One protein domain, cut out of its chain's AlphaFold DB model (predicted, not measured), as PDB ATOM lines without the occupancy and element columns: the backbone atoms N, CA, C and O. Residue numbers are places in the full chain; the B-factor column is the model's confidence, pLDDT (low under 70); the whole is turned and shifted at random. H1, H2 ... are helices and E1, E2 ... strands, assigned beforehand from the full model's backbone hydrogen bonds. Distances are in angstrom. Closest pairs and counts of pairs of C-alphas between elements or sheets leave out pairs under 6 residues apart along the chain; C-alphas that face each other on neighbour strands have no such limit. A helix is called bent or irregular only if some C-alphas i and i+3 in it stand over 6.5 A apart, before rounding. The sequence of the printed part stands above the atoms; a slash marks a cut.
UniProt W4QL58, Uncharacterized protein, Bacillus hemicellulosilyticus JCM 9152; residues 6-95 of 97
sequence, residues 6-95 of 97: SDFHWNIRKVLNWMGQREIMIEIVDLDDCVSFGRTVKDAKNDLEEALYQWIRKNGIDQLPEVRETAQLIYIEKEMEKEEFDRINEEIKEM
ATOM      1  N   SER A   6     -23.242   2.332 -11.311       86.75
ATOM      2  CA  SER A   6     -24.199   1.225 -11.128       86.75
ATOM      3  C   SER A   6     -25.626   1.651 -10.794       86.75
ATOM      4  O   SER A   6     -26.491   0.792 -10.681       86.75
ATOM      5  N   ASP A   7     -25.852   2.939 -10.561       87.06
ATOM      6  CA  ASP A   7     -27.167   3.504 -10.283       87.06
ATOM      7  C   ASP A   7     -27.893   3.894 -11.602       87.06
ATOM      8  O   ASP A   7     -29.054   4.303 -11.582       87.06
ATOM      9  N   PHE A   8     -27.220   3.732 -12.753       88.88
ATOM     10  CA  PHE A   8     -27.697   4.088 -14.091       88.88
ATOM     11  C   PHE A   8     -27.628   2.905 -15.065       88.88
ATOM     12  O   PHE A   8     -26.905   1.932 -14.848       88.88
ATOM     13  N   HIS A   9     -28.375   2.992 -16.166       89.50
ATOM     14  CA  HIS A   9     -28.317   2.007 -17.247       89.50
ATOM     15  C   HIS A   9     -27.077   2.206 -18.115       89.50
ATOM     16  O   HIS A   9     -26.652   3.340 -18.337       89.50
ATOM     17  N   TRP A  10     -26.523   1.107 -18.634       90.75
ATOM     18  CA  TRP A  10     -25.316   1.135 -19.459       90.75
ATOM     19  C   TRP A  10     -25.569   0.562 -20.846       90.75
ATOM     20  O   TRP A  10     -26.108  -0.537 -20.984       90.75
ATOM     21  N   ASN A  11     -25.060   1.253 -21.856       90.44
ATOM     22  CA  ASN A  11     -24.836   0.712 -23.186       90.44
ATOM     23  C   ASN A  11     -23.408   0.174 -23.264       90.44
ATOM     24  O   ASN A  11     -22.454   0.906 -23.022       90.44
ATOM     25  N   ILE A  12     -23.248  -1.097 -23.625       90.25
ATOM     26  CA  ILE A  12     -21.941  -1.739 -23.791       90.25
ATOM     27  C   ILE A  12     -21.756  -2.088 -25.266       90.25
ATOM     28  O   ILE A  12     -22.540  -2.856 -25.820       90.25
ATOM     29  N   ARG A  13     -20.705  -1.559 -25.896       90.44
ATOM     30  CA  ARG A  13     -20.383  -1.772 -27.320       90.44
ATOM     31  C   ARG A  13     -18.955  -2.268 -27.493       90.44
ATOM     32  O   ARG A  13     -18.081  -1.963 -26.688       90.44
ATOM     33  N   LYS A  14     -18.702  -2.997 -28.582       88.06
ATOM     34  CA  LYS A  14     -17.337  -3.262 -29.066       88.06
ATOM     35  C   LYS A  14     -17.005  -2.260 -30.166       88.06
ATOM     36  O   LYS A  14     -17.657  -2.275 -31.206       88.06
ATOM     37  N   VAL A  15     -15.992  -1.431 -29.949       88.62
ATOM     38  CA  VAL A  15     -15.566  -0.370 -30.873       88.62
ATOM     39  C   VAL A  15     -14.108  -0.566 -31.286       88.62
ATOM     40  O   VAL A  15     -13.388  -1.370 -30.690       88.62
ATOM     41  N   LEU A  16     -13.681   0.123 -32.344       86.12
ATOM     42  CA  LEU A  16     -12.271   0.194 -32.721       86.12
ATOM     43  C   LEU A  16     -11.628   1.382 -32.014       86.12
ATOM     44  O   LEU A  16     -12.141   2.496 -32.086       86.12
ATOM     45  N   ASN A  17     -10.490   1.144 -31.377       86.94
ATOM     46  CA  ASN A  17      -9.673   2.203 -30.814       86.94
ATOM     47  C   ASN A  17      -8.864   2.916 -31.908       86.94
ATOM     48  O   ASN A  17      -8.826   2.498 -33.069       86.94
ATOM     49  N   TRP A  18      -8.144   3.970 -31.528       83.19
ATOM     50  CA  TRP A  18      -7.316   4.759 -32.446       83.19
ATOM     51  C   TRP A  18      -6.158   3.975 -33.096       83.19
ATOM     52  O   TRP A  18      -5.615   4.417 -34.106       83.19
ATOM     53  N   MET A  19      -5.786   2.810 -32.552       90.00
ATOM     54  CA  MET A  19      -4.811   1.885 -33.145       90.00
ATOM     55  C   MET A  19      -5.465   0.828 -34.059       90.00
ATOM     56  O   MET A  19      -4.773  -0.058 -34.558       90.00
ATOM     57  N   GLY A  20      -6.788   0.863 -34.251       84.12
ATOM     58  CA  GLY A  20      -7.540  -0.134 -35.017       84.12
ATOM     59  C   GLY A  20      -7.765  -1.464 -34.286       84.12
ATOM     60  O   GLY A  20      -8.173  -2.446 -34.905       84.12
ATOM     61  N   GLN A  21      -7.504  -1.533 -32.979       85.88
ATOM     62  CA  GLN A  21      -7.777  -2.713 -32.156       85.88
ATOM     63  C   GLN A  21      -9.186  -2.646 -31.565       85.88
ATOM     64  O   GLN A  21      -9.725  -1.565 -31.352       85.88
ATOM     65  N   ARG A  22      -9.789  -3.804 -31.267       85.44
ATOM     66  CA  ARG A  22     -11.102  -3.844 -30.608       85.44
ATOM     67  C   ARG A  22     -10.977  -3.512 -29.122       85.44
ATOM     68  O   ARG A  22     -10.152  -4.105 -28.430       85.44
ATOM     69  N   GLU A  23     -11.862  -2.656 -28.635       91.06
ATOM     70  CA  GLU A  23     -12.052  -2.360 -27.217       91.06
ATOM     71  C   GLU A  23     -13.539  -2.321 -26.855       91.06
ATOM     72  O   GLU A  23     -14.415  -2.309 -27.723       91.06
ATOM     73  N   ILE A  24     -13.826  -2.370 -25.560       90.81
ATOM     74  CA  ILE A  24     -15.167  -2.229 -25.009       90.81
ATOM     75  C   ILE A  24     -15.375  -0.771 -24.642       90.81
ATOM     76  O   ILE A  24     -14.569  -0.197 -23.919       90.81
ATOM     77  N   MET A  25     -16.483  -0.214 -25.109       92.88
ATOM     78  CA  MET A  25     -16.998   1.082 -24.700       92.88
ATOM     79  C   MET A  25     -18.204   0.864 -23.790       92.88
ATOM     80  O   MET A  25     -19.076   0.053 -24.117       92.88
ATOM     81  N   ILE A  26     -18.256   1.581 -22.671       94.12
ATOM     82  CA  ILE A  26     -19.437   1.683 -21.815       94.12
ATOM     83  C   ILE A  26     -19.923   3.129 -21.850       94.12
ATOM     84  O   ILE A  26     -19.136   4.046 -21.658       94.12
ATOM     85  N   GLU A  27     -21.211   3.322 -22.081       94.00
ATOM     86  CA  GLU A  27     -21.886   4.620 -22.084       94.00
ATOM     87  C   GLU A  27     -23.016   4.592 -21.055       94.00
ATOM     88  O   GLU A  27     -23.783   3.624 -21.009       94.00
ATOM     89  N   ILE A  28     -23.125   5.633 -20.226       91.38
ATOM     90  CA  ILE A  28     -24.283   5.788 -19.341       91.38
ATOM     91  C   ILE A  28     -25.450   6.351 -20.149       91.38
ATOM     92  O   ILE A  28     -25.354   7.419 -20.748       91.38
ATOM     93  N   VAL A  29     -26.564   5.622 -20.151       88.88
ATOM     94  CA  VAL A  29     -27.793   6.027 -20.839       88.88
ATOM     95  C   VAL A  29     -28.302   7.344 -20.251       88.88
ATOM     96  O   VAL A  29     -28.253   7.540 -19.036       88.88
ATOM     97  N   ASP A  30     -28.792   8.228 -21.119       88.12
ATOM     98  CA  ASP A  30     -29.290   9.573 -20.797       88.12
ATOM     99  C   ASP A  30     -28.215  10.563 -20.291       88.12
ATOM    100  O   ASP A  30     -28.545  11.693 -19.936       88.12
ATOM    101  N   LEU A  31     -26.931  10.177 -20.289       90.00
ATOM    102  CA  LEU A  31     -25.801  11.056 -19.980       90.00
ATOM    103  C   LEU A  31     -24.880  11.188 -21.199       90.00
ATOM    104  O   LEU A  31     -23.874  10.484 -21.310       90.00
ATOM    105  N   ASP A  32     -25.208  12.122 -22.094       85.56
ATOM    106  CA  ASP A  32     -24.423  12.375 -23.308       85.56
ATOM    107  C   ASP A  32     -22.939  12.598 -22.984       85.56
ATOM    108  O   ASP A  32     -22.588  13.318 -22.044       85.56
ATOM    109  N   ASP A  33     -22.063  11.970 -23.770       85.19
ATOM    110  CA  ASP A  33     -20.603  11.962 -23.607       85.19
ATOM    111  C   ASP A  33     -20.080  11.334 -22.294       85.19
ATOM    112  O   ASP A  33     -18.876  11.380 -22.026       85.19
ATOM    113  N   CYS A  34     -20.929  10.718 -21.462       92.75
ATOM    114  CA  CYS A  34     -20.486   9.987 -20.274       92.75
ATOM    115  C   CYS A  34     -20.079   8.554 -20.640       92.75
ATOM    116  O   CYS A  34     -20.810   7.586 -20.396       92.75
ATOM    117  N   VAL A  35     -18.890   8.435 -21.234       94.06
ATOM    118  CA  VAL A  35     -18.364   7.176 -21.771       94.06
ATOM    119  C   VAL A  35     -17.017   6.793 -21.164       94.06
ATOM    120  O   VAL A  35     -16.222   7.646 -20.772       94.06
ATOM    121  N   SER A  36     -16.738   5.495 -21.131       94.94
ATOM    122  CA  SER A  36     -15.436   4.938 -20.774       94.94
ATOM    123  C   SER A  36     -15.050   3.793 -21.707       94.94
ATOM    124  O   SER A  36     -15.901   3.181 -22.358       94.94
ATOM    125  N   PHE A  37     -13.752   3.493 -21.770       93.75
ATOM    126  CA  PHE A  37     -13.187   2.501 -22.682       93.75
ATOM    127  C   PHE A  37     -12.289   1.522 -21.933       93.75
ATOM    128  O   PHE A  37     -11.689   1.860 -20.918       93.75
ATOM    129  N   GLY A  38     -12.166   0.296 -22.433       90.31
ATOM    130  CA  GLY A  38     -11.280  -0.692 -21.833       90.31
ATOM    131  C   GLY A  38     -11.159  -1.972 -22.644       90.31
ATOM    132  O   GLY A  38     -12.009  -2.308 -23.464       90.31
ATOM    133  N   ARG A  39     -10.095  -2.743 -22.402       86.12
ATOM    134  CA  ARG A  39      -9.909  -4.050 -23.060       86.12
ATOM    135  C   ARG A  39     -10.931  -5.079 -22.580       86.12
ATOM    136  O   ARG A  39     -11.294  -5.988 -23.323       86.12
ATOM    137  N   THR A  40     -11.398  -4.930 -21.342       86.94
ATOM    138  CA  THR A  40     -12.461  -5.732 -20.734       86.94
ATOM    139  C   THR A  40     -13.573  -4.833 -20.183       86.94
ATOM    140  O   THR A  40     -13.359  -3.646 -19.941       86.94
ATOM    141  N   VAL A  41     -14.757  -5.404 -19.915       84.75
ATOM    142  CA  VAL A  41     -15.852  -4.687 -19.225       84.75
ATOM    143  C   VAL A  41     -15.390  -4.177 -17.856       84.75
ATOM    144  O   VAL A  41     -15.791  -3.101 -17.427       84.75
ATOM    145  N   LYS A  42     -14.529  -4.938 -17.166       87.06
ATOM    146  CA  LYS A  42     -13.977  -4.550 -15.865       87.06
ATOM    147  C   LYS A  42     -13.095  -3.307 -15.981       87.06
ATOM    148  O   LYS A  42     -13.226  -2.419 -15.148       87.06
ATOM    149  N   ASP A  43     -12.240  -3.253 -17.000       87.19
ATOM    150  CA  ASP A  43     -11.360  -2.103 -17.234       87.19
ATOM    151  C   ASP A  43     -12.190  -0.857 -17.549       87.19
ATOM    152  O   ASP A  43     -12.061   0.146 -16.859       87.19
ATOM    153  N   ALA A  44     -13.135  -0.969 -18.490       89.06
ATOM    154  CA  ALA A  44     -14.017   0.138 -18.847       89.06
ATOM    155  C   ALA A  44     -14.854   0.618 -17.646       89.06
ATOM    156  O   ALA A  44     -15.046   1.814 -17.454       89.06
ATOM    157  N   LYS A  45     -15.318  -0.291 -16.779       89.50
ATOM    158  CA  LYS A  45     -16.065   0.080 -15.568       89.50
ATOM    159  C   LYS A  45     -15.231   0.906 -14.581       89.50
ATOM    160  O   LYS A  45     -15.797   1.787 -13.942       89.50
ATOM    161  N   ASN A  46     -13.936   0.623 -14.431       88.69
ATOM    162  CA  ASN A  46     -13.085   1.366 -13.493       88.69
ATOM    163  C   ASN A  46     -13.000   2.849 -13.880       88.69
ATOM    164  O   ASN A  46     -13.113   3.713 -13.017       88.69
ATOM    165  N   ASP A  47     -12.901   3.126 -15.178       90.50
ATOM    166  CA  ASP A  47     -12.783   4.494 -15.695       90.50
ATOM    167  C   ASP A  47     -14.150   5.205 -15.778       90.50
ATOM    168  O   ASP A  47     -14.230   6.429 -15.885       90.50
ATOM    169  N   LEU A  48     -15.253   4.454 -15.669       91.00
ATOM    170  CA  LEU A  48     -16.616   4.989 -15.721       91.00
ATOM    171  C   LEU A  48     -16.977   5.829 -14.485       91.00
ATOM    172  O   LEU A  48     -17.778   6.757 -14.582       91.00
ATOM    173  N   GLU A  49     -16.392   5.528 -13.320       90.94
ATOM    174  CA  GLU A  49     -16.571   6.355 -12.115       90.94
ATOM    175  C   GLU A  49     -15.987   7.757 -12.306       90.94
ATOM    176  O   GLU A  49     -16.621   8.752 -11.941       90.94
ATOM    177  N   GLU A  50     -14.808   7.840 -12.921       90.94
ATOM    178  CA  GLU A  50     -14.182   9.117 -13.241       90.94
ATOM    179  C   GLU A  50     -14.982   9.869 -14.310       90.94
ATOM    180  O   GLU A  50     -15.258  11.058 -14.132       90.94
ATOM    181  N   ALA A  51     -15.421   9.182 -15.370       92.38
ATOM    182  CA  ALA A  51     -16.255   9.773 -16.417       92.38
ATOM    183  C   ALA A  51     -17.536  10.405 -15.840       92.38
ATOM    184  O   ALA A  51     -17.835  11.568 -16.121       92.38
ATOM    185  N   LEU A  52     -18.237   9.693 -14.947       92.62
ATOM    186  CA  LEU A  52     -19.427  10.208 -14.265       92.62
ATOM    187  C   LEU A  52     -19.107  11.436 -13.403       92.62
ATOM    188  O   LEU A  52     -19.853  12.415 -13.405       92.62
ATOM    189  N   TYR A  53     -17.990  11.416 -12.672       91.38
ATOM    190  CA  TYR A  53     -17.572  12.565 -11.870       91.38
ATOM    191  C   TYR A  53     -17.298  13.801 -12.733       91.38
ATOM    192  O   TYR A  53     -17.755  14.903 -12.412       91.38
ATOM    193  N   GLN A  54     -16.577  13.626 -13.842       91.62
ATOM    194  CA  GLN A  54     -16.294  14.711 -14.775       91.62
ATOM    195  C   GLN A  54     -17.579  15.248 -15.416       91.62
ATOM    196  O   GLN A  54     -17.749  16.466 -15.511       91.62
ATOM    197  N   TRP A  55     -18.512  14.364 -15.775       93.56
ATOM    198  CA  TRP A  55     -19.807  14.744 -16.329       93.56
ATOM    199  C   TRP A  55     -20.628  15.580 -15.343       93.56
ATOM    200  O   TRP A  55     -21.083  16.669 -15.693       93.56
ATOM    201  N   ILE A  56     -20.745  15.137 -14.084       92.06
ATOM    202  CA  ILE A  56     -21.455  15.874 -13.024       92.06
ATOM    203  C   ILE A  56     -20.815  17.246 -12.800       92.06
ATOM    204  O   ILE A  56     -21.514  18.242 -12.619       92.06
ATOM    205  N   ARG A  57     -19.481  17.322 -12.827       90.69
ATOM    206  CA  ARG A  57     -18.758  18.588 -12.673       90.69
ATOM    207  C   ARG A  57     -19.015  19.554 -13.835       90.69
ATOM    208  O   ARG A  57     -19.014  20.761 -13.609       90.69
ATOM    209  N   LYS A  58     -19.204  19.038 -15.054       91.38
ATOM    210  CA  LYS A  58     -19.450  19.826 -16.270       91.38
ATOM    211  C   LYS A  58     -20.906  20.289 -16.384       91.38
ATOM    212  O   LYS A  58     -21.132  21.454 -16.688       91.38
ATOM    213  N   ASN A  59     -21.868  19.394 -16.152       91.00
ATOM    214  CA  ASN A  59     -23.291  19.626 -16.439       91.00
ATOM    215  C   ASN A  59     -24.129  19.955 -15.191       91.00
ATOM    216  O   ASN A  59     -25.219  20.511 -15.309       91.00
ATOM    217  N   GLY A  60     -23.612  19.664 -13.995       89.06
ATOM    218  CA  GLY A  60     -24.328  19.828 -12.734       89.06
ATOM    219  C   GLY A  60     -25.134  18.589 -12.334       89.06
ATOM    220  O   GLY A  60     -25.491  17.748 -13.155       89.06
ATOM    221  N   ILE A  61     -25.418  18.474 -11.034       87.12
ATOM    222  CA  ILE A  61     -26.144  17.331 -10.448       87.12
ATOM    223  C   ILE A  61     -27.613  17.310 -10.891       87.12
ATOM    224  O   ILE A  61     -28.185  16.234 -11.023       87.12
ATOM    225  N   ASP A  62     -28.208  18.476 -11.147       86.12
ATOM    226  CA  ASP A  62     -29.631  18.614 -11.491       86.12
ATOM    227  C   ASP A  62     -29.987  18.033 -12.871       86.12
ATOM    228  O   ASP A  62     -31.160  17.856 -13.178       86.12
ATOM    229  N   GLN A  63     -28.976  17.736 -13.693       86.12
ATOM    230  CA  GLN A  63     -29.127  17.112 -15.011       86.12
ATOM    231  C   GLN A  63     -29.007  15.582 -14.959       86.12
ATOM    232  O   GLN A  63     -29.090  14.925 -15.993       86.12
ATOM    233  N   LEU A  64     -28.775  14.994 -13.779       85.44
ATOM    234  CA  LEU A  64     -28.739  13.541 -13.645       85.44
ATOM    235  C   LEU A  64     -30.150  12.956 -13.824       85.44
ATOM    236  O   LEU A  64     -31.105  13.480 -13.243       85.44
ATOM    237  N   PRO A  65     -30.290  11.842 -14.560       83.62
ATOM    238  CA  PRO A  65     -31.552  11.132 -14.650       83.62
ATOM    239  C   PRO A  65     -31.919  10.528 -13.291       83.62
ATOM    240  O   PRO A  65     -31.074  10.352 -12.403       83.62
ATOM    241  N   GLU A  66     -33.194  10.178 -13.128       80.06
ATOM    242  CA  GLU A  66     -33.646   9.474 -11.932       80.06
ATOM    243  C   GLU A  66     -32.883   8.156 -11.764       80.06
ATOM    244  O   GLU A  66     -32.848   7.308 -12.659       80.06
ATOM    245  N   VAL A  67     -32.285   7.987 -10.584       76.88
ATOM    246  CA  VAL A  67     -31.629   6.740 -10.189       76.88
ATOM    247  C   VAL A  67     -32.671   5.626 -10.163       76.88
ATOM    248  O   VAL A  67     -33.676   5.727  -9.458       76.88
ATOM    249  N   ARG A  68     -32.423   4.550 -10.911       69.06
ATOM    250  CA  ARG A  68     -33.309   3.378 -10.961       69.06
ATOM    251  C   ARG A  68     -32.779   2.291 -10.026       69.06
ATOM    252  O   ARG A  68     -31.573   2.107  -9.910       69.06
ATOM    253  N   GLU A  69     -33.672   1.534  -9.383       64.25
ATOM    254  CA  GLU A  69     -33.287   0.451  -8.453       64.25
ATOM    255  C   GLU A  69     -32.500  -0.687  -9.131       64.25
ATOM    256  O   GLU A  69     -31.788  -1.438  -8.464       64.25
ATOM    257  N   THR A  70     -32.591  -0.810 -10.459       64.50
ATOM    258  CA  THR A  70     -31.893  -1.839 -11.238       64.50
ATOM    259  C   THR A  70     -31.171  -1.231 -12.434       64.50
ATOM    260  O   THR A  70     -31.820  -0.757 -13.365       64.50
ATOM    261  N   ALA A  71     -29.839  -1.310 -12.456       70.31
ATOM    262  CA  ALA A  71     -29.060  -1.005 -13.651       70.31
ATOM    263  C   ALA A  71     -29.199  -2.124 -14.691       70.31
ATOM    264  O   ALA A  71     -28.799  -3.265 -14.452       70.31
ATOM    265  N   GLN A  72     -29.759  -1.799 -15.854       79.31
ATOM    266  CA  GLN A  72     -29.771  -2.690 -17.007       79.31
ATOM    267  C   GLN A  72     -28.467  -2.551 -17.799       79.31
ATOM    268  O   GLN A  72     -27.993  -1.440 -18.046       79.31
ATOM    269  N   LEU A  73     -27.903  -3.691 -18.205       80.00
ATOM    270  CA  LEU A  73     -26.762  -3.760 -19.113       80.00
ATOM    271  C   LEU A  73     -27.268  -4.092 -20.513       80.00
ATOM    272  O   LEU A  73     -27.743  -5.202 -20.756       80.00
ATOM    273  N   ILE A  74     -27.158  -3.137 -21.428       81.69
ATOM    274  CA  ILE A  74     -27.581  -3.285 -22.815       81.69
ATOM    275  C   ILE A  74     -26.331  -3.591 -23.638       81.69
ATOM    276  O   ILE A  74     -25.550  -2.700 -23.970       81.69
ATOM    277  N   TYR A  75     -26.109  -4.872 -23.937       75.38
ATOM    278  CA  TYR A  75     -25.063  -5.278 -24.873       75.38
ATOM    279  C   TYR A  75     -25.538  -4.990 -26.288       75.38
ATOM    280  O   TYR A  75     -26.437  -5.647 -26.803       75.38
ATOM    281  N   ILE A  76     -24.923  -3.993 -26.902       77.06
ATOM    282  CA  ILE A  76     -25.175  -3.637 -28.286       77.06
ATOM    283  C   ILE A  76     -24.142  -4.409 -29.096       77.06
ATOM    284  O   ILE A  76     -22.932  -4.166 -29.008       77.06
ATOM    285  N   GLU A  77     -24.628  -5.419 -29.815       68.94
ATOM    286  CA  GLU A  77     -23.794  -6.190 -30.725       68.94
ATOM    287  C   GLU A  77     -23.205  -5.289 -31.812       68.94
ATOM    288  O   GLU A  77     -23.637  -4.155 -32.033       68.94
ATOM    289  N   LYS A  78     -22.142  -5.784 -32.450       65.19
ATOM    290  CA  LYS A  78     -21.486  -5.057 -33.533       65.19
ATOM    291  C   LYS A  78     -22.524  -4.750 -34.619       65.19
ATOM    292  O   LYS A  78     -23.367  -5.597 -34.901       65.19
ATOM    293  N   GLU A  79     -22.426  -3.573 -35.235       62.78
ATOM    294  CA  GLU A  79     -23.168  -3.303 -36.466       62.78
ATOM    295  C   GLU A  79     -22.932  -4.438 -37.466       62.78
ATOM    296  O   GLU A  79     -21.802  -4.909 -37.645       62.78
ATOM    297  N   MET A  80     -24.034  -4.886 -38.056       68.75
ATOM    298  CA  MET A  80     -24.076  -5.947 -39.049       68.75
ATOM    299  C   MET A  80     -23.061  -5.667 -40.158       68.75
ATOM    300  O   MET A  80     -22.977  -4.542 -40.660       68.75
ATOM    301  N   GLU A  81     -22.280  -6.675 -40.546       78.44
ATOM    302  CA  GLU A  81     -21.393  -6.514 -41.700       78.44
ATOM    303  C   GLU A  81     -22.231  -6.275 -42.956       78.44
ATOM    304  O   GLU A  81     -23.334  -6.801 -43.086       78.44
ATOM    305  N   LYS A  82     -21.701  -5.523 -43.924       76.12
ATOM    306  CA  LYS A  82     -22.442  -5.240 -45.161       76.12
ATOM    307  C   LYS A  82     -22.893  -6.521 -45.875       76.12
ATOM    308  O   LYS A  82     -24.024  -6.593 -46.334       76.12
ATOM    309  N   GLU A  83     -22.044  -7.544 -45.910       78.69
ATOM    310  CA  GLU A  83     -22.389  -8.851 -46.489       78.69
ATOM    311  C   GLU A  83     -23.517  -9.555 -45.726       78.69
ATOM    312  O   GLU A  83     -24.369 -10.207 -46.324       78.69
ATOM    313  N   GLU A  84     -23.538  -9.417 -44.403       70.88
ATOM    314  CA  GLU A  84     -24.590  -9.975 -43.558       70.88
ATOM    315  C   GLU A  84     -25.913  -9.230 -43.765       70.88
ATOM    316  O   GLU A  84     -26.963  -9.861 -43.882       70.88
ATOM    317  N   PHE A  85     -25.848  -7.907 -43.908       76.06
ATOM    318  CA  PHE A  85     -26.987  -7.057 -44.235       76.06
ATOM    319  C   PHE A  85     -27.568  -7.371 -45.612       76.06
ATOM    320  O   PHE A  85     -28.782  -7.522 -45.755       76.06
ATOM    321  N   ASP A  86     -26.710  -7.497 -46.622       82.44
ATOM    322  CA  ASP A  86     -27.121  -7.815 -47.986       82.44
ATOM    323  C   ASP A  86     -27.761  -9.214 -48.037       82.44
ATOM    324  O   ASP A  86     -28.863  -9.351 -48.571       82.44
ATOM    325  N   ARG A  87     -27.164 -10.217 -47.371       83.12
ATOM    326  CA  ARG A  87     -27.730 -11.572 -47.256       83.12
ATOM    327  C   ARG A  87     -29.105 -11.579 -46.586       83.12
ATOM    328  O   ARG A  87     -30.036 -12.173 -47.115       83.12
ATOM    329  N   ILE A  88     -29.256 -10.915 -45.438       79.88
ATOM    330  CA  ILE A  88     -30.539 -10.868 -44.716       79.88
ATOM    331  C   ILE A  88     -31.617 -10.191 -45.568       79.88
ATOM    332  O   ILE A  88     -32.758 -10.646 -45.605       79.88
ATOM    333  N   ASN A  89     -31.271  -9.131 -46.300       83.06
ATOM    334  CA  ASN A  89     -32.216  -8.485 -47.207       83.06
ATOM    335  C   ASN A  89     -32.607  -9.368 -48.397       83.06
ATOM    336  O   ASN A  89     -33.736  -9.263 -48.877       83.06
ATOM    337  N   GLU A  90     -31.702 -10.207 -48.898       86.44
ATOM    338  CA  GLU A  90     -32.030 -11.215 -49.910       86.44
ATOM    339  C   GLU A  90     -32.978 -12.277 -49.342       86.44
ATOM    340  O   GLU A  90     -34.033 -12.514 -49.930       86.44
ATOM    341  N   GLU A  91     -32.690 -12.815 -48.155       84.25
ATOM    342  CA  GLU A  91     -33.556 -13.783 -47.468       84.25
ATOM    343  C   GLU A  91     -34.969 -13.219 -47.213       84.25
ATOM    344  O   GLU A  91     -35.967 -13.890 -47.481       84.25
ATOM    345  N   ILE A  92     -35.084 -11.957 -46.778       83.94
ATOM    346  CA  ILE A  92     -36.378 -11.279 -46.569       83.94
ATOM    347  C   ILE A  92     -37.160 -11.129 -47.881       83.94
ATOM    348  O   ILE A  92     -38.382 -11.266 -47.884       83.94
ATOM    349  N   LYS A  93     -36.491 -10.854 -49.008       83.00
ATOM    350  CA  LYS A  93     -37.159 -10.763 -50.321       83.00
ATOM    351  C   LYS A  93     -37.703 -12.113 -50.785       83.00
ATOM    352  O   LYS A  93     -38.714 -12.147 -51.486       83.00
ATOM    353  N   GLU A  94     -37.032 -13.206 -50.430       81.75
ATOM    354  CA  GLU A  94     -37.455 -14.567 -50.771       81.75
ATOM    355  C   GLU A  94     -38.558 -15.097 -49.848       81.75
ATOM    356  O   GLU A  94     -39.386 -15.913 -50.271       81.75
ATOM    357  N   MET A  95     -38.634 -14.587 -48.617       69.50
ATOM    358  CA  MET A  95     -39.772 -14.775 -47.723       69.50
ATOM    359  C   MET A  95     -40.988 -14.005 -48.257       69.50
ATOM    360  O   MET A  95     -41.273 -12.881 -47.852       69.50
TER     361      MET A  95
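AT A GLANCE: This is residues 6 to 95 of the 97 residues of an uncharacterized protein of Bacillus hemicellulosilyticus JCM 9152 (UniProt W4QL58). The body is a small, strongly twisted sheet of four strands with one long helix, H1, packed along its E3 and E2 side, while a second helix, H2, sticks out far from this body, with residues 81 to 87 and 89 to 95 standing free. A long link, residues 60 to 72, leads from the end of H1 back to E4, at the opposite edge of the sheet from E3. The printed part has 90 residues with two named helices and four named strands, in the order E1 E2 E3 H1 E4 H2; the sheet is mixed, its order E3 E2 E1 E4, and the class is mixed, helices and strands. The whole is loose, with a radius of gyration of the C-alphas of 16.7 A, and elongated, spanning 52 by 32 by 21 A.

HOW THE PARTS SIT: Begin with the inner strands E1, residues 10 to 16, and E2, residues 22 to 28: they form an antiparallel hairpin at 153 degrees, with N 13 and O 25 within hydrogen-bond range at 2.9 A. Next look at the edge strand E3, residues 35 to 38, which forms a hairpin with E2; N 24 and O 38 are 2.8 A apart. E1, E2 and E3 are a meander, each strand the antiparallel neighbour of the one before. The other edge strand, E4, residues 73 to 76, is parallel to E1 at 33 degrees, with N 74 and O 10 at 2.8 A. H1, residues 41 to 59, is on the sheet at the sheet's level, at a height of 3.0 A; its closest C-alphas to E3 are those of Ala 44 and Gly 38, 4.1 A apart. H2, residues 82 to 94, is not on the sheet, and is apart from H1. Every O i to N i+4 pair is within hydrogen-bond range in H2, and 12 of 15 are in H1.

IN THESE COORDINATES: Find C-alpha 10 at (-25.316, 1.135, -19.459), where E1 begins; it is 18.6 A long, E2 19.8 A, E3 10.6 A and E4 9.3 A. H1 runs 25.6 A from C-alpha 41 at (-15.852, -4.687, -19.225), with a kink of 32 degrees near residue 50; it is neither bent nor irregular, but only just: C-alphas 46 and 49 are 6.2 A apart. H2 runs 18.5 A and ends at C-alpha 94, at (-37.455, -14.567, -50.771).

THE WHOLE: Look to Arg 57 and Glu 94 for the two C-alphas farthest apart, 53.9 A. The printed part has no cut, and its one long link is H1 to E4. Mean pLDDT of the printed part is 84.9; look for values under 70 at residues 68 to 70, 77 to 80 and 95.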